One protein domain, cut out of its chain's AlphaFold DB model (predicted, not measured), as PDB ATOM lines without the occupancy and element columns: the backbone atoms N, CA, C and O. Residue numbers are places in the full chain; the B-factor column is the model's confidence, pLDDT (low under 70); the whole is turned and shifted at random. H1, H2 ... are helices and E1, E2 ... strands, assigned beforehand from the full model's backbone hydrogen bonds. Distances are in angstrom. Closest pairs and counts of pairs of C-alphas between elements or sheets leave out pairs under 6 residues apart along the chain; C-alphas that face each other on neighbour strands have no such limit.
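Overview. This is residues 2 to 153 of the 385 residues of an uncharacterized protein of Klebsiella pneumoniae (UniProt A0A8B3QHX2). The chain is wound in stacked turns, a solenoid with walls of parallel strands: E2 E5 E8 E11 E13 make one side, E4 E7 E10 a second and E1 E3 E6 a third, with the pair E9 E12 farther along the stack. H2 lies at the E1 and E2 end, next to E4, H1 lies off to one side, and residues 62 to 73, of which 69 to 73 belong to H3, stick out as an arm. The 152 printed residues follow the order H1 E1 H2 E2 E3 H3 E4 to E13; the class is mixed, helices and strands, with 67 residues in named elements, under half. The whole is compact, with a radius of gyration of the C-alphas of 15.6 A, and spans 50 by 40 by 28 A.

Arrangement. Start at the largest sheet, with E2 (residues 49 to 51), E5 (85 to 87), E8 (106 to 108), E11 (126 to 128) and E13 (147 to 149) in that order, parallel. Within hydrogen-bond range you find N 87 and O 50 at 2.8 A, N 108 and O 86 at 2.8 A, N 128 and O 107 at 2.9 A, and N 149 and O 127 at 2.8 A. E4 (79 to 82) runs on into E5 at 83 degrees; beside E4 come E7 (100 to 103) and E10 (120 to 123), parallel, with N 101 and O 79 at 2.8 A and N 121 and O 100 at 2.9 A. E5 runs on into E6 (90 to 92) at 100 degrees, the edge strand of a parallel sheet with E3 (53 to 56) and E1 (32 to 36); see N 92 and O 55 at 3.0 A and N 54 and O 33 at 2.8 A. E9 (116 to 118) and E12 (136 to 138) are parallel, with N 117 and O 136 at 2.8 A. H2 (37 to 46) comes closest to E4 at the C-alphas of Gly 41 and Ile 81, 6.1 A. H1 (13 to 16) and H3 (69 to 76) are apart from H2. In H3 every O i to N i+4 pair is within hydrogen-bond range; H2 has 2 of 6, and 5 of 7 O i to N i+3 pairs; H1 is too short for an i+4 pair.

Along the chain. Find C-alpha 13 at (39.819, -17.133, -40.223), where H1 begins. E1 runs 13.1 A, H2 15.5 A and H3 10.5 A. E13 ends at C-alpha 149, (47.647, -34.943, -40.873).

Size, cuts and confidence. The C-alphas farthest apart, those of Asn 26 and Thr 68, are 50.4 A apart. The printed part has no cut; the links H1 to E1 and E3 to H3 are long. Mean pLDDT of the printed part is 88.1; residues 2 to 4 and 60 to 76 are under 70.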
ATOM      1  N   ALA A   2      31.960 -20.384 -70.362       37.62
ATOM      2  CA  ALA A   2      32.513 -20.053 -69.054       37.62
ATOM      3  C   ALA A   2      31.344 -19.933 -68.069       37.62
ATOM      4  O   ALA A   2      30.567 -18.983 -68.158       37.62
ATOM      5  N   GLU A   3      31.168 -20.927 -67.197       49.81
ATOM      6  CA  GLU A   3      30.248 -20.818 -66.064       49.81
ATOM      7  C   GLU A   3      30.598 -19.551 -65.288       49.81
ATOM      8  O   GLU A   3      31.733 -19.370 -64.839       49.81
ATOM      9  N   ASN A   4      29.625 -18.654 -65.163       54.91
ATOM     10  CA  ASN A   4      29.757 -17.417 -64.415       54.91
ATOM     11  C   ASN A   4      29.742 -17.774 -62.918       54.91
ATOM     12  O   ASN A   4      28.718 -17.684 -62.244       54.91
ATOM     13  N   LYS A   5      30.864 -18.311 -62.424       70.12
ATOM     14  CA  LYS A   5      31.012 -18.806 -61.053       70.12
ATOM     15  C   LYS A   5      30.782 -17.650 -60.081       70.12
ATOM     16  O   LYS A   5      31.534 -16.675 -60.083       70.12
ATOM     17  N   LYS A   6      29.735 -17.752 -59.256       81.50
ATOM     18  CA  LYS A   6      29.391 -16.733 -58.257       81.50
ATOM     19  C   LYS A   6      30.518 -16.643 -57.229       81.50
ATOM     20  O   LYS A   6      30.684 -17.544 -56.405       81.50
ATOM     21  N   LYS A   7      31.294 -15.560 -57.303       87.50
ATOM     22  CA  LYS A   7      32.352 -15.282 -56.332       87.50
ATOM     23  C   LYS A   7      31.750 -14.932 -54.978       87.50
ATOM     24  O   LYS A   7      30.763 -14.198 -54.905       87.50
ATOM     25  N   VAL A   8      32.359 -15.448 -53.925       90.56
ATOM     26  CA  VAL A   8      31.998 -15.194 -52.532       90.56
ATOM     27  C   VAL A   8      33.252 -15.013 -51.693       90.56
ATOM     28  O   VAL A   8      34.341 -15.443 -52.068       90.56
ATOM     29  N   VAL A   9      33.077 -14.351 -50.555       87.69
ATOM     30  CA  VAL A   9      34.159 -14.102 -49.607       87.69
ATOM     31  C   VAL A   9      34.268 -15.294 -48.657       87.69
ATOM     32  O   VAL A   9      33.293 -15.658 -48.001       87.69
ATOM     33  N   SER A  10      35.447 -15.909 -48.613       89.75
ATOM     34  CA  SER A  10      35.838 -16.938 -47.641       89.75
ATOM     35  C   SER A  10      36.027 -16.338 -46.245       89.75
ATOM     36  O   SER A  10      36.199 -15.129 -46.081       89.75
ATOM     37  N   ASP A  11      35.980 -17.181 -45.215       86.44
ATOM     38  CA  ASP A  11      36.122 -16.737 -43.833       86.44
ATOM     39  C   ASP A  11      37.499 -16.093 -43.578       86.44
ATOM     40  O   ASP A  11      38.561 -16.666 -43.854       86.44
ATOM     41  N   ASN A  12      37.482 -14.918 -42.943       88.19
ATOM     42  CA  ASN A  12      38.677 -14.211 -42.485       88.19
ATOM     43  C   ASN A  12      39.557 -15.049 -41.536       88.19
ATOM     44  O   ASN A  12      40.708 -14.688 -41.281       88.19
ATOM     45  N   HIS A  13      39.054 -16.166 -41.004       89.69
ATOM     46  CA  HIS A  13      39.819 -17.133 -40.223       89.69
ATOM     47  C   HIS A  13      41.140 -17.521 -40.897       89.69
ATOM     48  O   HIS A  13      42.166 -17.567 -40.215       89.69
ATOM     49  N   ARG A  14      41.141 -17.691 -42.228       91.12
ATOM     50  CA  ARG A  14      42.337 -18.043 -43.014       91.12
ATOM     51  C   ARG A  14      43.434 -16.978 -42.996       91.12
ATOM     52  O   ARG A  14      44.594 -17.316 -43.171       91.12
ATOM     53  N   ILE A  15      43.108 -15.713 -42.746       92.25
ATOM     54  CA  ILE A  15      44.089 -14.612 -42.748       92.25
ATOM     55  C   ILE A  15      44.340 -14.018 -41.360       92.25
ATOM     56  O   ILE A  15      45.319 -13.300 -41.171       92.25
ATOM     57  N   ASN A  16      43.493 -14.335 -40.376       89.94
ATOM     58  CA  ASN A  16      43.567 -13.751 -39.033       89.94
ATOM     59  C   ASN A  16      44.039 -14.738 -37.954       89.94
ATOM     60  O   ASN A  16      44.593 -14.316 -36.938       89.94
ATOM     61  N   ASN A  17      43.845 -16.049 -38.137       90.50
ATOM     62  CA  ASN A  17      44.122 -17.043 -37.098       90.50
ATOM     63  C   ASN A  17      45.424 -17.806 -37.339       90.50
ATOM     64  O   ASN A  17      45.423 -18.990 -37.637       90.50
ATOM     65  N   PHE A  18      46.548 -17.138 -37.095       86.81
ATOM     66  CA  PHE A  18      47.920 -17.659 -37.231       86.81
ATOM     67  C   PHE A  18      48.257 -18.932 -36.427       86.81
ATOM     68  O   PHE A  18      49.304 -19.546 -36.633       86.81
ATOM     69  N   TRP A  19      47.413 -19.322 -35.472       87.31
ATOM     70  CA  TRP A  19      47.540 -20.575 -34.720       87.31
ATOM     71  C   TRP A  19      46.839 -21.760 -35.408       87.31
ATOM     72  O   TRP A  19      47.040 -22.902 -34.994       87.31
ATOM     73  N   ASP A  20      46.026 -21.499 -36.432       94.06
ATOM     74  CA  ASP A  20      45.351 -22.505 -37.243       94.06
ATOM     75  C   ASP A  20      46.256 -22.980 -38.398       94.06
ATOM     76  O   ASP A  20      47.213 -22.319 -38.792       94.06
ATOM     77  N   VAL A  21      45.965 -24.162 -38.937       95.06
ATOM     78  CA  VAL A  21      46.723 -24.798 -40.016       95.06
ATOM     79  C   VAL A  21      46.279 -24.300 -41.392       95.06
ATOM     80  O   VAL A  21      47.041 -24.398 -42.351       95.06
ATOM     81  N   THR A  22      45.058 -23.764 -41.491       94.75
ATOM     82  CA  THR A  22      44.526 -23.153 -42.717       94.75
ATOM     83  C   THR A  22      44.922 -21.685 -42.863       94.75
ATOM     84  O   THR A  22      44.521 -21.053 -43.839       94.75
ATOM     85  N   TYR A  23      45.705 -21.154 -41.915       93.38
ATOM     86  CA  TYR A  23      46.239 -19.804 -41.977       93.38
ATOM     87  C   TYR A  23      47.194 -19.632 -43.161       93.38
ATOM     88  O   TYR A  23      48.225 -20.301 -43.237       93.38
ATOM     89  N   ASP A  24      46.860 -18.716 -44.062       91.25
ATOM     90  CA  ASP A  24      47.638 -18.381 -45.247       91.25
ATOM     91  C   ASP A  24      47.401 -16.908 -45.601       91.25
ATOM     92  O   ASP A  24      46.306 -16.525 -45.998       91.25
ATOM     93  N   THR A  25      48.421 -16.061 -45.464       87.12
ATOM     94  CA  THR A  25      48.314 -14.627 -45.789       87.12
ATOM     95  C   THR A  25      48.244 -14.351 -47.287       87.12
ATOM     96  O   THR A  25      47.921 -13.233 -47.676       87.12
ATOM     97  N   ASN A  26      48.574 -15.335 -48.126       90.94
ATOM     98  CA  ASN A  26      48.599 -15.182 -49.580       90.94
ATOM     99  C   ASN A  26      47.293 -15.641 -50.238       90.94
ATOM    100  O   ASN A  26      47.155 -15.535 -51.456       90.94
ATOM    101  N   VAL A  27      46.346 -16.177 -49.462       91.06
ATOM    102  CA  VAL A  27      45.062 -16.621 -49.999       91.06
ATOM    103  C   VAL A  27      44.178 -15.415 -50.327       91.06
ATOM    104  O   VAL A  27      43.922 -14.560 -49.479       91.06
ATOM    105  N   ASP A  28      43.676 -15.351 -51.560       91.94
ATOM    106  CA  ASP A  28      42.680 -14.349 -51.941       91.94
ATOM    107  C   ASP A  28      41.284 -14.816 -51.516       91.94
ATOM    108  O   ASP A  28      40.581 -15.511 -52.257       91.94
ATOM    109  N   ILE A  29      40.881 -14.424 -50.307       91.00
ATOM    110  CA  ILE A  29      39.577 -14.778 -49.735       91.00
ATOM    111  C   ILE A  29      38.394 -14.266 -50.565       91.00
ATOM    112  O   ILE A  29      37.308 -14.818 -50.448       91.00
ATOM    113  N   ASN A  30      38.575 -13.260 -51.430       91.94
ATOM    114  CA  ASN A  30      37.490 -12.703 -52.250       91.94
ATOM    115  C   ASN A  30      37.264 -13.467 -53.567       91.94
ATOM    116  O   ASN A  30      36.349 -13.150 -54.330       91.94
ATOM    117  N   SER A  31      38.122 -14.444 -53.865       91.94
ATOM    118  CA  SER A  31      38.115 -15.191 -55.126       91.94
ATOM    119  C   SER A  31      37.393 -16.533 -55.062       91.94
ATOM    120  O   SER A  31      37.323 -17.230 -56.076       91.94
ATOM    121  N   PHE A  32      36.853 -16.900 -53.898       94.81
ATOM    122  CA  PHE A  32      36.252 -18.211 -53.709       94.81
ATOM    123  C   PHE A  32      34.953 -18.347 -54.494       94.81
ATOM    124  O   PHE A  32      34.248 -17.372 -54.743       94.81
ATOM    125  N   VAL A  33      34.616 -19.578 -54.866       94.56
ATOM    126  CA  VAL A  33      33.382 -19.896 -55.589       94.56
ATOM    127  C   VAL A  33      32.366 -20.504 -54.633       94.56
ATOM    128  O   VAL A  33      32.692 -21.429 -53.894       94.56
ATOM    129  N   ALA A  34      31.129 -20.012 -54.652       93.50
ATOM    130  CA  ALA A  34      30.051 -20.638 -53.896       93.50
ATOM    131  C   ALA A  34      29.577 -21.924 -54.578       93.50
ATOM    132  O   ALA A  34      29.374 -21.941 -55.792       93.50
ATOM    133  N   ALA A  35      29.345 -22.964 -53.785       92.56
ATOM    134  CA  ALA A  35      28.609 -24.153 -54.195       92.56
ATOM    135  C   ALA A  35      27.775 -24.674 -53.022       92.56
ATOM    136  O   ALA A  35      28.134 -24.488 -51.857       92.56
ATOM    137  N   ARG A  36      26.677 -25.363 -53.316       91.00
ATOM    138  CA  ARG A  36      25.965 -26.155 -52.307       91.00
ATOM    139  C   ARG A  36      26.497 -27.569 -52.297       91.00
ATOM    140  O   ARG A  36      26.875 -28.104 -53.335       91.00
ATOM    141  N   ILE A  37      26.457 -28.218 -51.137       90.88
ATOM    142  CA  ILE A  37      26.938 -29.596 -51.024       90.88
ATOM    143  C   ILE A  37      26.212 -30.557 -51.982       90.88
ATOM    144  O   ILE A  37      26.819 -31.480 -52.513       90.88
ATOM    145  N   TYR A  38      24.929 -30.303 -52.244       86.25
ATOM    146  CA  TYR A  38      24.084 -31.122 -53.116       86.25
ATOM    147  C   TYR A  38      24.428 -30.952 -54.604       86.25
ATOM    148  O   TYR A  38      24.245 -31.881 -55.382       86.25
ATOM    149  N   GLU A  39      25.001 -29.810 -54.988       88.88
ATOM    150  CA  GLU A  39      25.457 -29.534 -56.358       88.88
ATOM    151  C   GLU A  39      26.800 -30.216 -56.651       88.88
ATOM    152  O   GLU A  39      27.155 -30.436 -57.806       88.88
ATOM    153  N   ILE A  40      27.562 -30.582 -55.610       90.38
ATOM    154  CA  ILE A  40      28.892 -31.179 -55.766       90.38
ATOM    155  C   ILE A  40      28.833 -32.475 -56.573       90.38
ATOM    156  O   ILE A  40      29.741 -32.724 -57.359       90.38
ATOM    157  N   GLY A  41      27.776 -33.281 -56.421       84.62
ATOM    158  CA  GLY A  41      27.599 -34.507 -57.201       84.62
ATOM    159  C   GLY A  41      27.636 -34.235 -58.707       84.62
ATOM    160  O   GLY A  41      28.474 -34.802 -59.412       84.62
ATOM    161  N   GLU A  42      26.801 -33.304 -59.169       85.94
ATOM    162  CA  GLU A  42      26.707 -32.893 -60.574       85.94
ATOM    163  C   GLU A  42      27.969 -32.169 -61.049       85.94
ATOM    164  O   GLU A  42      28.539 -32.526 -62.080       85.94
ATOM    165  N   LEU A  43      28.482 -31.214 -60.264       88.06
ATOM    166  CA  LEU A  43      29.727 -30.504 -60.579       88.06
ATOM    167  C   LEU A  43      30.910 -31.475 -60.726       88.06
ATOM    168  O   LEU A  43      31.799 -31.257 -61.556       88.06
ATOM    169  N   SER A  44      30.894 -32.579 -59.969       88.88
ATOM    170  CA  SER A  44      31.945 -33.593 -60.004       88.88
ATOM    171  C   SER A  44      31.980 -34.431 -61.283       88.88
ATOM    172  O   SER A  44      32.983 -35.109 -61.522       88.88
ATOM    173  N   LEU A  45      30.923 -34.387 -62.106       87.25
ATOM    174  CA  LEU A  45      30.910 -35.005 -63.437       87.25
ATOM    175  C   LEU A  45      31.876 -34.291 -64.388       87.25
ATOM    176  O   LEU A  45      32.472 -34.926 -65.253       87.25
ATOM    177  N   ASN A  46      32.071 -32.984 -64.190       86.94
ATOM    178  CA  ASN A  46      32.944 -32.165 -65.027       86.94
ATOM    179  C   ASN A  46      34.395 -32.162 -64.527       86.94
ATOM    180  O   ASN A  46      35.328 -32.125 -65.326       86.94
ATOM    181  N   HIS A  47      34.605 -32.162 -63.208       88.81
ATOM    182  CA  HIS A  47      35.938 -32.155 -62.603       88.81
ATOM    183  C   HIS A  47      35.915 -32.706 -61.174       88.81
ATOM    184  O   HIS A  47      35.006 -32.433 -60.404       88.81
ATOM    185  N   LYS A  48      36.958 -33.443 -60.778       90.50
ATOM    186  CA  LYS A  48      37.071 -34.030 -59.427       90.50
ATOM    187  C   LYS A  48      37.894 -33.194 -58.442       90.50
ATOM    188  O   LYS A  48      38.076 -33.616 -57.304       90.50
ATOM    189  N   GLN A  49      38.382 -32.022 -58.851       94.25
ATOM    190  CA  GLN A  49      39.233 -31.160 -58.029       94.25
ATOM    191  C   GLN A  49      38.604 -29.781 -57.816       94.25
ATOM    192  O   GLN A  49      38.596 -28.946 -58.716       94.25
ATOM    193  N   PHE A  50      38.129 -29.527 -56.602       95.06
ATOM    194  CA  PHE A  50      37.523 -28.262 -56.208       95.06
ATOM    195  C   PHE A  50      38.580 -27.414 -55.512       95.06
ATOM    196  O   PHE A  50      39.068 -27.783 -54.447       95.06
ATOM    197  N   GLN A  51      38.943 -26.291 -56.129       95.19
ATOM    198  CA  GLN A  51      39.927 -25.350 -55.603       95.19
ATOM    199  C   GLN A  51      39.230 -24.073 -55.144       95.19
ATOM    200  O   GLN A  51      38.573 -23.423 -55.954       95.19
ATOM    201  N   SER A  52      39.419 -23.696 -53.877       95.19
ATOM    202  CA  SER A  52      38.926 -22.421 -53.336       95.19
ATOM    203  C   SER A  52      37.405 -22.259 -53.454       95.19
ATOM    204  O   SER A  52      36.901 -21.273 -53.989       95.19
ATOM    205  N   TYR A  53      36.658 -23.249 -52.962       95.44
ATOM    206  CA  TYR A  53      35.196 -23.188 -52.877       95.44
ATOM    207  C   TYR A  53      34.734 -22.884 -51.453       95.44
ATOM    208  O   TYR A  53      35.320 -23.388 -50.499       95.44
ATOM    209  N   VAL A  54      33.657 -22.110 -51.316       95.62
ATOM    210  CA  VAL A  54      32.831 -22.083 -50.102       95.62
ATOM    211  C   VAL A  54      31.637 -22.995 -50.359       95.62
ATOM    212  O   VAL A  54      30.780 -22.691 -51.188       95.62
ATOM    213  N   ILE A  55      31.622 -24.132 -49.674       95.06
ATOM    214  CA  ILE A  55      30.631 -25.193 -49.810       95.06
ATOM    215  C   ILE A  55      29.674 -25.110 -48.625       95.06
ATOM    216  O   ILE A  55      30.055 -25.363 -47.481       95.06
ATOM    217  N   ASP A  56      28.425 -24.758 -48.900       93.44
ATOM    218  CA  ASP A  56      27.380 -24.691 -47.882       93.44
ATOM    219  C   ASP A  56      26.647 -26.034 -47.776       93.44
ATOM    220  O   ASP A  56      26.152 -26.574 -48.771       93.44
ATOM    221  N   PHE A  57      26.591 -26.589 -46.564       91.38
ATOM    222  CA  PHE A  57      25.811 -27.790 -46.263       91.38
ATOM    223  C   PHE A  57      24.304 -27.522 -46.175       91.38
ATOM    224  O   PHE A  57      23.517 -28.471 -46.271       91.38
ATOM    225  N   SER A  58      23.913 -26.258 -46.000       86.19
ATOM    226  CA  SER A  58      22.525 -25.840 -45.821       86.19
ATOM    227  C   SER A  58      21.675 -26.285 -47.005       86.19
ATOM    228  O   SER A  58      21.982 -26.013 -48.167       86.19
ATOM    229  N   TYR A  59      20.598 -27.001 -46.701       71.38
ATOM    230  CA  TYR A  59      19.564 -27.322 -47.673       71.38
ATOM    231  C   TYR A  59      18.536 -26.191 -47.654       71.38
ATOM    232  O   TYR A  59      17.968 -25.895 -46.602       71.38
ATOM    233  N   GLU A  60      18.293 -25.539 -48.791       63.22
ATOM    234  CA  GLU A  60      17.163 -24.614 -48.888       63.22
ATOM    235  C   GLU A  60      15.870 -25.419 -48.788       63.22
ATOM    236  O   GLU A  60      15.587 -26.284 -49.617       63.22
ATOM    237  N   ASN A  61      15.085 -25.132 -47.753       52.97
ATOM    238  CA  ASN A  61      13.714 -25.601 -47.671       52.97
ATOM    239  C   ASN A  61      12.955 -25.062 -48.892       52.97
ATOM    240  O   ASN A  61      12.614 -23.881 -48.934       52.97
ATOM    241  N   GLN A  62      12.631 -25.926 -49.853       47.62
ATOM    242  CA  GLN A  62      11.317 -25.800 -50.473       47.62
ATOM    243  C   GLN A  62      10.299 -25.950 -49.333       47.62
ATOM    244  O   GLN A  62      10.522 -26.754 -48.419       47.62
ATOM    245  N   GLU A  63       9.263 -25.106 -49.328       49.44
ATOM    246  CA  GLU A  63       8.154 -25.157 -48.367       49.44
ATOM    247  C   GLU A  63       7.768 -26.606 -48.056       49.44
ATOM    248  O   GLU A  63       7.900 -27.457 -48.938       49.44
ATOM    249  N   PRO A  64       7.335 -26.922 -46.821       45.00
ATOM    250  CA  PRO A  64       7.032 -28.292 -46.452       45.00
ATOM    251  C   PRO A  64       5.941 -28.820 -47.384       45.00
ATOM    252  O   PRO A  64       4.759 -28.581 -47.156       45.00
ATOM    253  N   ALA A  65       6.345 -29.554 -48.425       50.66
ATOM    254  CA  ALA A  65       5.464 -30.470 -49.110       50.66
ATOM    255  C   ALA A  65       4.851 -31.319 -47.999       50.66
ATOM    256  O   ALA A  65       5.581 -31.779 -47.108       50.66
ATOM    257  N   GLU A  66       3.522 -31.414 -47.998       54.03
ATOM    258  CA  GLU A  66       2.746 -32.184 -47.031       54.03
ATOM    259  C   GLU A  66       3.490 -33.473 -46.664       54.03
ATOM    260  O   GLU A  66       4.148 -34.080 -47.513       54.03
ATOM    261  N   GLY A  67       3.439 -33.858 -45.384       58.28
ATOM    262  CA  GLY A  67       4.136 -35.023 -44.832       58.28
ATOM    263  C   GLY A  67       3.632 -36.344 -45.415       58.28
ATOM    264  O   GLY A  67       3.026 -37.150 -44.718       58.28
ATOM    265  N   THR A  68       3.863 -36.552 -46.702       65.75
ATOM    266  CA  THR A  68       3.636 -37.772 -47.447       65.75
ATOM    267  C   THR A  68       4.798 -38.724 -47.192       65.75
ATOM    268  O   THR A  68       5.921 -38.333 -46.865       65.75
ATOM    269  N   LEU A  69       4.539 -40.021 -47.336       62.31
ATOM    270  CA  LEU A  69       5.566 -41.049 -47.173       62.31
ATOM    271  C   LEU A  69       6.758 -40.827 -48.124       62.31
ATOM    272  O   LEU A  69       7.892 -41.160 -47.783       62.31
ATOM    273  N   ASP A  70       6.509 -40.230 -49.288       62.41
ATOM    274  CA  ASP A  70       7.524 -39.960 -50.303       62.41
ATOM    275  C   ASP A  70       8.413 -38.760 -49.938       62.41
ATOM    276  O   ASP A  70       9.632 -38.855 -50.079       62.41
ATOM    277  N   SER A  71       7.870 -37.699 -49.321       58.16
ATOM    278  CA  SER A  71       8.685 -36.582 -48.808       58.16
ATOM    279  C   SER A  71       9.553 -36.989 -47.606       58.16
ATOM    280  O   SER A  71      10.667 -36.485 -47.416       58.16
ATOM    281  N   VAL A  72       9.101 -37.972 -46.817       62.38
ATOM    282  CA  VAL A  72       9.909 -38.619 -45.769       62.38
ATOM    283  C   VAL A  72      11.017 -39.490 -46.375       62.38
ATOM    284  O   VAL A  72      12.152 -39.445 -45.893       62.38
ATOM    285  N   LYS A  73      10.732 -40.243 -47.448       60.84
ATOM    286  CA  LYS A  73      11.737 -41.047 -48.164       60.84
ATOM    287  C   LYS A  73      12.823 -40.179 -48.797       60.84
ATOM    288  O   LYS A  73      13.996 -40.454 -48.555       60.84
ATOM    289  N   GLU A  74      12.471 -39.100 -49.493       60.19
ATOM    290  CA  GLU A  74      13.447 -38.155 -50.061       60.19
ATOM    291  C   GLU A  74      14.292 -37.466 -48.980       60.19
ATOM    292  O   GLU A  74      15.496 -37.260 -49.148       60.19
ATOM    293  N   LYS A  75      13.717 -37.113 -47.821       60.06
ATOM    294  CA  LYS A  75      14.504 -36.619 -46.671       60.06
ATOM    295  C   LYS A  75      15.455 -37.674 -46.104       60.06
ATOM    296  O   LYS A  75      16.495 -37.314 -45.557       60.06
ATOM    297  N   SER A  76      15.114 -38.953 -46.232       63.16
ATOM    298  CA  SER A  76      15.923 -40.068 -45.738       63.16
ATOM    299  C   SER A  76      17.019 -40.531 -46.703       63.16
ATOM    300  O   SER A  76      17.910 -41.276 -46.276       63.16
ATOM    301  N   GLU A  77      16.969 -40.098 -47.967       76.81
ATOM    302  CA  GLU A  77      17.926 -40.500 -48.991       76.81
ATOM    303  C   GLU A  77      19.331 -39.991 -48.655       76.81
ATOM    304  O   GLU A  77      19.548 -38.837 -48.268       76.81
ATOM    305  N   ARG A  78      20.296 -40.908 -48.739       87.38
ATOM    306  CA  ARG A  78      21.693 -40.650 -48.410       87.38
ATOM    307  C   ARG A  78      22.420 -40.177 -49.659       87.38
ATOM    308  O   ARG A  78      22.475 -40.898 -50.648       87.38
ATOM    309  N   ILE A  79      23.034 -39.008 -49.570       89.88
ATOM    310  CA  ILE A  79      23.837 -38.435 -50.649       89.88
ATOM    311  C   ILE A  79      25.246 -38.999 -50.569       89.88
ATOM    312  O   ILE A  79      25.870 -38.967 -49.506       89.88
ATOM    313  N   TYR A  80      25.753 -39.486 -51.696       92.56
ATOM    314  CA  TYR A  80      27.113 -39.992 -51.813       92.56
ATOM    315  C   TYR A  80      27.969 -39.019 -52.616       92.56
ATOM    316  O   TYR A  80      27.614 -38.620 -53.722       92.56
ATOM    317  N   ILE A  81      29.112 -38.650 -52.049       94.81
ATOM    318  CA  ILE A  81      30.115 -37.798 -52.678       94.81
ATOM    319  C   ILE A  81      31.402 -38.604 -52.739       94.81
ATOM    320  O   ILE A  81      31.986 -38.908 -51.700       94.81
ATOM    321  N   GLU A  82      31.828 -38.970 -53.948       95.25
ATOM    322  CA  GLU A  82      32.909 -39.936 -54.134       95.25
ATOM    323  C   GLU A  82      34.059 -39.426 -55.011       95.25
ATOM    324  O   GLU A  82      33.854 -38.868 -56.100       95.25
ATOM    325  N   GLY A  83      35.281 -39.678 -54.529       96.38
ATOM    326  CA  GLY A  83      36.522 -39.491 -55.280       96.38
ATOM    327  C   GLY A  83      36.865 -38.029 -55.549       96.38
ATOM    328  O   GLY A  83      37.449 -37.724 -56.586       96.38
ATOM    329  N   ILE A  84      36.448 -37.116 -54.666       97.50
ATOM    330  CA  ILE A  84      36.645 -35.674 -54.844       97.50
ATOM    331  C   ILE A  84      37.819 -35.176 -54.006       97.50
ATOM    332  O   ILE A  84      37.945 -35.504 -52.827       97.50
ATOM    333  N   HIS A  85      38.646 -34.325 -54.612       98.12
ATOM    334  CA  HIS A  85      39.675 -33.562 -53.927       98.12
ATOM    335  C   HIS A  85      39.209 -32.117 -53.703       98.12
ATOM    336  O   HIS A  85      39.082 -31.337 -54.645       98.12
ATOM    337  N   PHE A  86      38.975 -31.757 -52.445       98.12
ATOM    338  CA  PHE A  86      38.715 -30.394 -51.996       98.12
ATOM    339  C   PHE A  86      40.019 -29.764 -51.506       98.12
ATOM    340  O   PHE A  86      40.541 -30.179 -50.472       98.12
ATOM    341  N   ASN A  87      40.530 -28.764 -52.224       97.06
ATOM    342  CA  ASN A  87      41.762 -28.061 -51.880       97.06
ATOM    343  C   ASN A  87      41.490 -26.585 -51.572       97.06
ATOM    344  O   ASN A  87      40.943 -25.844 -52.391       97.06
ATOM    345  N   THR A  88      41.890 -26.149 -50.380       96.50
ATOM    346  CA  THR A  88      41.628 -24.795 -49.870       96.50
ATOM    347  C   THR A  88      40.128 -24.459 -49.885       96.50
ATOM    348  O   THR A  88      39.748 -23.350 -50.230       96.50
ATOM    349  N   CYS A  89      39.257 -25.412 -49.544       96.56
ATOM    350  CA  CYS A  89      37.807 -25.181 -49.492       96.56
ATOM    351  C   CYS A  89      37.321 -24.872 -48.071       96.56
ATOM    352  O   CYS A  89      37.844 -25.418 -47.097       96.56
ATOM    353  N   ASP A  90      36.293 -24.040 -47.965       96.25
ATOM    354  CA  ASP A  90      35.559 -23.775 -46.729       96.25
ATOM    355  C   ASP A  90      34.242 -24.531 -46.752       96.25
ATOM    356  O   ASP A  90      33.539 -24.528 -47.754       96.25
ATOM    357  N   PHE A  91      33.899 -25.157 -45.638       95.88
ATOM    358  CA  PHE A  91      32.654 -25.869 -45.447       95.88
ATOM    359  C   PHE A  91      31.887 -25.229 -44.299       95.88
ATOM    360  O   PHE A  91      32.381 -25.195 -43.169       95.88
ATOM    361  N   ILE A  92      30.679 -24.750 -44.587       94.44
ATOM    362  CA  ILE A  92      29.849 -23.988 -43.647       94.44
ATOM    363  C   ILE A  92      28.437 -24.573 -43.552       94.44
ATOM    364  O   ILE A  92      28.055 -25.442 -44.334       94.44
ATOM    365  N   GLY A  93      27.658 -24.092 -42.583       92.25
ATOM    366  CA  GLY A  93      26.246 -24.451 -42.451       92.25
ATOM    367  C   GLY A  93      26.006 -25.840 -41.857       92.25
ATOM    368  O   GLY A  93      26.909 -26.493 -41.325       92.25
ATOM    369  N   GLY A  94      24.752 -26.278 -41.892       90.25
ATOM    370  CA  GLY A  94      24.332 -27.588 -41.407       90.25
ATOM    371  C   GLY A  94      23.599 -28.358 -42.490       90.25
ATOM    372  O   GLY A  94      22.941 -27.778 -43.334       90.25
ATOM    373  N   ASN A  95      23.684 -29.681 -42.474       89.12
ATOM    374  CA  ASN A  95      23.065 -30.522 -43.499       89.12
ATOM    375  C   ASN A  95      21.560 -30.782 -43.275       89.12
ATOM    376  O   ASN A  95      21.015 -31.710 -43.859       89.12
ATOM    377  N   GLU A  96      20.905 -30.019 -42.390       83.62
ATOM    378  CA  GLU A  96      19.450 -30.004 -42.131       83.62
ATOM    379  C   GLU A  96      18.739 -31.378 -42.115       83.62
ATOM    380  O   GLU A  96      17.595 -31.532 -42.536       83.62
ATOM    381  N   GLY A  97      19.421 -32.405 -41.593       77.56
ATOM    382  CA  GLY A  97      18.899 -33.771 -41.462       77.56
ATOM    383  C   GLY A  97      19.129 -34.694 -42.667       77.56
ATOM    384  O   GLY A  97      18.855 -35.888 -42.559       77.56
ATOM    385  N   LYS A  98      19.675 -34.195 -43.781       84.81
ATOM    386  CA  LYS A  98      20.050 -35.005 -44.950       84.81
ATOM    387  C   LYS A  98      21.302 -35.821 -44.661       84.81
ATOM    388  O   LYS A  98      22.335 -35.273 -44.302       84.81
ATOM    389  N   LYS A  99      21.258 -37.136 -44.852       91.06
ATOM    390  CA  LYS A  99      22.420 -38.000 -44.599       91.06
ATOM    391  C   LYS A  99      23.429 -37.860 -45.737       91.06
ATOM    392  O   LYS A  99      23.055 -37.975 -46.899       91.06
ATOM    393  N   ILE A 100      24.704 -37.660 -45.413       94.00
ATOM    394  CA  ILE A 100      25.776 -37.499 -46.409       94.00
ATOM    395  C   ILE A 100      26.857 -38.546 -46.144       94.00
ATOM    396  O   ILE A 100      27.197 -38.818 -44.993       94.00
ATOM    397  N   THR A 101      27.401 -39.137 -47.199       96.50
ATOM    398  CA  THR A 101      28.583 -39.994 -47.143       96.50
ATOM    399  C   THR A 101      29.627 -39.476 -48.118       96.50
ATOM    400  O   THR A 101      29.405 -39.467 -49.326       96.50
ATOM    401  N   PHE A 102      30.783 -39.082 -47.594       97.75
ATOM    402  CA  PHE A 102      31.981 -38.845 -48.386       97.75
ATOM    403  C   PHE A 102      32.776 -40.143 -48.481       97.75
ATOM    404  O   PHE A 102      33.061 -40.755 -47.451       97.75
ATOM    405  N   ARG A 103      33.153 -40.551 -49.693       97.75
ATOM    406  CA  ARG A 103      33.933 -41.765 -49.941       97.75
ATOM    407  C   ARG A 103      35.161 -41.460 -50.784       97.75
ATOM    408  O   ARG A 103      35.048 -40.813 -51.820       97.75
ATOM    409  N   ASN A 104      36.330 -41.956 -50.381       98.12
ATOM    410  CA  ASN A 104      37.578 -41.774 -51.134       98.12
ATOM    411  C   ASN A 104      37.894 -40.287 -51.418       98.12
ATOM    412  O   ASN A 104      38.482 -39.953 -52.446       98.12
ATOM    413  N   CYS A 105      37.451 -39.380 -50.542       98.50
ATOM    414  CA  CYS A 105      37.625 -37.940 -50.716       98.50
ATOM    415  C   CYS A 105      38.898 -37.450 -50.024       98.50
ATOM    416  O   CYS A 105      39.300 -37.960 -48.974       98.50
ATOM    417  N   VAL A 106      39.506 -36.410 -50.588       98.69
ATOM    418  CA  VAL A 106      40.670 -35.731 -50.016       98.69
ATOM    419  C   VAL A 106      40.269 -34.313 -49.641       98.69
ATOM    420  O   VAL A 106      39.752 -33.566 -50.464       98.69
ATOM    421  N   PHE A 107      40.515 -33.947 -48.392       98.62
ATOM    422  CA  PHE A 107      40.323 -32.610 -47.854       98.62
ATOM    423  C   PHE A 107      41.701 -32.038 -47.537       98.62
ATOM    424  O   PHE A 107      42.292 -32.374 -46.509       98.62
ATOM    425  N   GLU A 108      42.220 -31.200 -48.430       98.31
ATOM    426  CA  GLU A 108      43.505 -30.524 -48.287       98.31
ATOM    427  C   GLU A 108      43.288 -29.037 -47.988       98.31
ATOM    428  O   GLU A 108      42.527 -28.354 -48.673       98.31
ATOM    429  N   LYS A 109      43.922 -28.514 -46.931       96.94
ATOM    430  CA  LYS A 109      43.752 -27.110 -46.497       96.94
ATOM    431  C   LYS A 109      42.278 -26.713 -46.299       96.94
ATOM    432  O   LYS A 109      41.912 -25.539 -46.443       96.94
ATOM    433  N   ALA A 110      41.429 -27.690 -45.987       97.44
ATOM    434  CA  ALA A 110      39.998 -27.499 -45.835       97.44
ATOM    435  C   ALA A 110      39.670 -26.877 -44.472       97.44
ATOM    436  O   ALA A 110      40.305 -27.193 -43.465       97.44
ATOM    437  N   TYR A 111      38.663 -26.013 -44.419       97.00
ATOM    438  CA  TYR A 111      38.190 -25.403 -43.181       97.00
ATOM    439  C   TYR A 111      36.719 -25.737 -42.972       97.00
ATOM    440  O   TYR A 111      35.873 -25.289 -43.728       97.00
ATOM    441  N   PHE A 112      36.403 -26.505 -41.933       96.31
ATOM    442  CA  PHE A 112      35.027 -26.867 -41.566       96.31
ATOM    443  C   PHE A 112      34.428 -25.898 -40.536       96.31
ATOM    444  O   PHE A 112      33.569 -26.276 -39.728       96.31
ATOM    445  N   GLY A 113      34.920 -24.659 -40.512       88.19
ATOM    446  CA  GLY A 113      34.508 -23.630 -39.569       88.19
ATOM    447  C   GLY A 113      33.011 -23.415 -39.547       88.19
ATOM    448  O   GLY A 113      32.380 -23.306 -40.590       88.19
ATOM    449  N   TYR A 114      32.442 -23.332 -38.345       87.75
ATOM    450  CA  TYR A 114      31.018 -23.052 -38.138       87.75
ATOM    451  C   TYR A 114      30.050 -24.089 -38.733       87.75
ATOM    452  O   TYR A 114      28.839 -23.885 -38.667       87.75
ATOM    453  N   SER A 115      30.548 -25.215 -39.253       94.56
ATOM    454  CA  SER A 115      29.687 -26.280 -39.757       94.56
ATOM    455  C   SER A 115      29.102 -27.145 -38.633       94.56
ATOM    456  O   SER A 115      29.722 -27.384 -37.588       94.56
ATOM    457  N   CYS A 116      27.870 -27.602 -38.848       95.50
ATOM    458  CA  CYS A 116      27.109 -28.448 -37.936       95.50
ATOM    459  C   CYS A 116      26.654 -29.704 -38.685       95.50
ATOM    460  O   CYS A 116      25.600 -29.722 -39.318       95.50
ATOM    461  N   LEU A 117      27.472 -30.749 -38.625       95.69
ATOM    462  CA  LEU A 117      27.284 -31.973 -39.391       95.69
ATOM    463  C   LEU A 117      26.522 -32.999 -38.557       95.69
ATOM    464  O   LEU A 117      26.926 -33.325 -37.439       95.69
ATOM    465  N   LYS A 118      25.419 -33.512 -39.099       95.25
ATOM    466  CA  LYS A 118      24.568 -34.531 -38.476       95.25
ATOM    467  C   LYS A 118      24.501 -35.765 -39.368       95.25
ATOM    468  O   LYS A 118      24.177 -35.640 -40.536       95.25
ATOM    469  N   ASP A 119      24.777 -36.954 -38.847       94.62
ATOM    470  CA  ASP A 119      24.633 -38.209 -39.607       94.62
ATOM    471  C   ASP A 119      25.487 -38.260 -40.904       94.62
ATOM    472  O   ASP A 119      25.094 -38.861 -41.913       94.62
ATOM    473  N   VAL A 120      26.670 -37.624 -40.869       96.25
ATOM    474  CA  VAL A 120      27.652 -37.605 -41.967       96.25
ATOM    475  C   VAL A 120      28.698 -38.704 -41.780       96.25
ATOM    476  O   VAL A 120      29.324 -38.808 -40.723       96.25
ATOM    477  N   ASN A 121      28.918 -39.500 -42.824       97.56
ATOM    478  CA  ASN A 121      29.936 -40.544 -42.845       97.56
ATOM    479  C   ASN A 121      31.120 -40.128 -43.724       97.56
ATOM    480  O   ASN A 121      30.938 -39.594 -44.815       97.56
ATOM    481  N   PHE A 122      32.323 -40.432 -43.258       98.38
ATOM    482  CA  PHE A 122      33.573 -40.305 -43.990       98.38
ATOM    483  C   PHE A 122      34.182 -41.703 -44.113       98.38
ATOM    484  O   PHE A 122      34.544 -42.323 -43.109       98.38
ATOM    485  N   GLU A 123      34.242 -42.200 -45.345       98.25
ATOM    486  CA  GLU A 123      34.725 -43.530 -45.715       98.25
ATOM    487  C   GLU A 123      36.017 -43.381 -46.521       98.25
ATOM    488  O   GLU A 123      36.026 -42.730 -47.569       98.25
ATOM    489  N   ASN A 124      37.124 -43.938 -46.026       98.38
ATOM    490  CA  ASN A 124      38.443 -43.861 -46.661       98.38
ATOM    491  C   ASN A 124      38.836 -42.431 -47.098       98.38
ATOM    492  O   ASN A 124      39.293 -42.195 -48.217       98.38
ATOM    493  N   CYS A 125      38.589 -41.447 -46.230       98.69
ATOM    494  CA  CYS A 125      38.869 -40.041 -46.518       98.69
ATOM    495  C   CYS A 125      40.226 -39.594 -45.951       98.69
ATOM    496  O   CYS A 125      40.659 -40.036 -44.884       98.69
ATOM    497  N   ILE A 126      40.886 -38.666 -46.640       98.75
ATOM    498  CA  ILE A 126      42.167 -38.090 -46.215       98.75
ATOM    499  C   ILE A 126      41.941 -36.643 -45.790       98.75
ATOM    500  O   ILE A 126      41.435 -35.841 -46.568       98.75
ATOM    501  N   PHE A 127      42.359 -36.292 -44.578       98.69
ATOM    502  CA  PHE A 127      42.321 -34.925 -44.066       98.69
ATOM    503  C   PHE A 127      43.750 -34.428 -43.850       98.69
ATOM    504  O   PHE A 127      44.449 -34.902 -42.952       98.69
ATOM    505  N   SER A 128      44.189 -33.469 -44.663       98.44
ATOM    506  CA  SER A 128      45.544 -32.915 -44.628       98.44
ATOM    507  C   SER A 128      45.492 -31.402 -44.487       98.44
ATOM    508  O   SER A 128      44.859 -30.718 -45.289       98.44
ATOM    509  N   ASN A 129      46.161 -30.856 -43.471       97.94
ATOM    510  CA  ASN A 129      46.112 -29.424 -43.170       97.94
ATOM    511  C   ASN A 129      44.667 -28.916 -42.990       97.94
ATOM    512  O   ASN A 129      44.335 -27.799 -43.384       97.94
ATOM    513  N   THR A 130      43.800 -29.743 -42.413       98.19
ATOM    514  CA  THR A 130      42.376 -29.435 -42.262       98.19
ATOM    515  C   THR A 130      42.097 -28.837 -40.895       98.19
ATOM    516  O   THR A 130      42.622 -29.292 -39.879       98.19
ATOM    517  N   SER A 131      41.223 -27.839 -40.845       97.75
ATOM    518  CA  SER A 131      40.748 -27.275 -39.589       97.75
ATOM    519  C   SER A 131      39.313 -27.688 -39.299       97.75
ATOM    520  O   SER A 131      38.397 -27.413 -40.072       97.75
ATOM    521  N   PHE A 132      39.136 -28.333 -38.148       97.38
ATOM    522  CA  PHE A 132      37.847 -28.606 -37.515       97.38
ATOM    523  C   PHE A 132      37.539 -27.590 -36.408       97.38
ATOM    524  O   PHE A 132      36.722 -27.853 -35.517       97.38
ATOM    525  N   ALA A 133      38.238 -26.450 -36.379       94.00
ATOM    526  CA  ALA A 133      37.962 -25.408 -35.404       94.00
ATOM    527  C   ALA A 133      36.498 -24.962 -35.540       94.00
ATOM    528  O   ALA A 133      36.042 -24.629 -36.623       94.00
ATOM    529  N   LEU A 134      35.766 -24.957 -34.420       93.50
ATOM    530  CA  LEU A 134      34.345 -24.571 -34.354       93.50
ATOM    531  C   LEU A 134      33.355 -25.538 -35.035       93.50
ATOM    532  O   LEU A 134      32.165 -25.235 -35.072       93.50
ATOM    533  N   THR A 135      33.810 -26.695 -35.519       96.81
ATOM    534  CA  THR A 135      32.944 -27.709 -36.138       96.81
ATOM    535  C   THR A 135      32.210 -28.548 -35.096       96.81
ATOM    536  O   THR A 135      32.794 -28.972 -34.095       96.81
ATOM    537  N   LYS A 136      30.939 -28.861 -35.352       97.31
ATOM    538  CA  LYS A 136      30.157 -29.784 -34.522       97.31
ATOM    539  C   LYS A 136      29.762 -31.015 -35.327       97.31
ATOM    540  O   LYS A 136      29.136 -30.885 -36.372       97.31
ATOM    541  N   PHE A 137      30.095 -32.188 -34.808       97.06
ATOM    542  CA  PHE A 137      29.775 -33.493 -35.369       97.06
ATOM    543  C   PHE A 137      28.767 -34.202 -34.465       97.06
ATOM    544  O   PHE A 137      29.041 -34.463 -33.291       97.06
ATOM    545  N   TYR A 138      27.607 -34.535 -35.015       96.06
ATOM    546  CA  TYR A 138      26.538 -35.265 -34.345       96.06
ATOM    547  C   TYR A 138      26.290 -36.570 -35.092       96.06
ATOM    548  O   TYR A 138      25.988 -36.542 -36.284       96.06
ATOM    549  N   ARG A 139      26.434 -37.714 -34.415       95.31
ATOM    550  CA  ARG A 139      26.288 -39.054 -35.014       95.31
ATOM    551  C   ARG A 139      27.060 -39.229 -36.327       95.31
ATOM    552  O   ARG A 139      26.616 -39.913 -37.242       95.31
ATOM    553  N   CYS A 140      28.213 -38.577 -36.438       96.56
ATOM    554  CA  CYS A 140      29.076 -38.705 -37.603       96.56
ATOM    555  C   CYS A 140      30.000 -39.911 -37.439       96.56
ATOM    556  O   CYS A 140      30.367 -40.274 -36.318       96.56
ATOM    557  N   ARG A 141      30.418 -40.517 -38.547       96.69
ATOM    558  CA  ARG A 141      31.326 -41.669 -38.531       96.69
ATOM    559  C   ARG A 141      32.540 -41.403 -39.400       96.69
ATOM    560  O   ARG A 141      32.396 -41.104 -40.576       96.69
ATOM    561  N   PHE A 142      33.717 -41.567 -38.819       97.62
ATOM    562  CA  PHE A 142      34.987 -41.647 -39.524       97.62
ATOM    563  C   PHE A 142      35.437 -43.096 -39.448       97.62
ATOM    564  O   PHE A 142      35.629 -43.619 -38.346       97.62
ATOM    565  N   ASP A 143      35.528 -43.756 -40.596       94.88
ATOM    566  CA  ASP A 143      35.924 -45.156 -40.641       94.88
ATOM    567  C   ASP A 143      37.403 -45.367 -40.278       94.88
ATOM    568  O   ASP A 143      38.180 -44.435 -40.040       94.88
ATOM    569  N   GLU A 144      37.805 -46.633 -40.219       94.31
ATOM    570  CA  GLU A 144      39.180 -46.993 -39.902       94.31
ATOM    571  C   GLU A 144      40.171 -46.630 -41.004       94.31
ATOM    572  O   GLU A 144      41.356 -46.523 -40.709       94.31
ATOM    573  N   LEU A 145      39.743 -46.429 -42.249       97.19
ATOM    574  CA  LEU A 145      40.638 -46.080 -43.352       97.19
ATOM    575  C   LEU A 145      40.915 -44.574 -43.415       97.19
ATOM    576  O   LEU A 145      41.922 -44.161 -43.990       97.19
ATOM    577  N   CYS A 146      40.100 -43.756 -42.742       98.31
ATOM    578  CA  CYS A 146      40.354 -42.331 -42.611       98.31
ATOM    579  C   CYS A 146      41.756 -42.037 -42.048       98.31
ATOM    580  O   CYS A 146      42.233 -42.657 -41.082       98.31
ATOM    581  N   SER A 147      42.407 -41.036 -42.639       98.19
ATOM    582  CA  SER A 147      43.733 -40.569 -42.238       98.19
ATOM    583  C   SER A 147      43.740 -39.066 -41.985       98.19
ATOM    584  O   SER A 147      43.009 -38.299 -42.611       98.19
ATOM    585  N   PHE A 148      44.565 -38.651 -41.028       98.56
ATOM    586  CA  PHE A 148      44.627 -37.278 -40.545       98.56
ATOM    587  C   PHE A 148      46.083 -36.816 -40.509       98.56
ATOM    588  O   PHE A 148      46.960 -37.551 -40.053       98.56
ATOM    589  N   SER A 149      46.339 -35.588 -40.950       98.31
ATOM    590  CA  SER A 149      47.647 -34.943 -40.873       98.31
ATOM    591  C   SER A 149      47.481 -33.446 -40.651       98.31
ATOM    592  O   SER A 149      46.765 -32.780 -41.397       98.31
ATOM    593  N   LYS A 150      48.158 -32.914 -39.626       97.75
ATOM    594  CA  LYS A 150      48.127 -31.495 -39.236       97.75
ATOM    595  C   LYS A 150      46.694 -30.963 -39.124       97.75
ATOM    596  O   LYS A 150      46.272 -30.122 -39.909       97.75
ATOM    597  N   ILE A 151      45.952 -31.459 -38.139       98.12
ATOM    598  CA  ILE A 151      44.561 -31.057 -37.910       98.12
ATOM    599  C   ILE A 151      44.473 -29.945 -36.868       98.12
ATOM    600  O   ILE A 151      44.990 -30.090 -35.758       98.12
ATOM    601  N   SER A 152      43.779 -28.859 -37.194       96.81
ATOM    602  CA  SER A 152      43.475 -27.798 -36.230       96.81
ATOM    603  C   SER A 152      42.123 -28.004 -35.568       96.81
ATOM    604  O   SER A 152      41.169 -28.485 -36.176       96.81
ATOM    605  N   ILE A 153      42.055 -27.653 -34.286       95.44
ATOM    606  CA  ILE A 153      40.875 -27.824 -33.438       95.44
ATOM    607  C   ILE A 153      40.697 -26.610 -32.539       95.44
ATOM    608  O   ILE A 153      41.639 -25.868 -32.262       95.44
TER     609      ILE A 153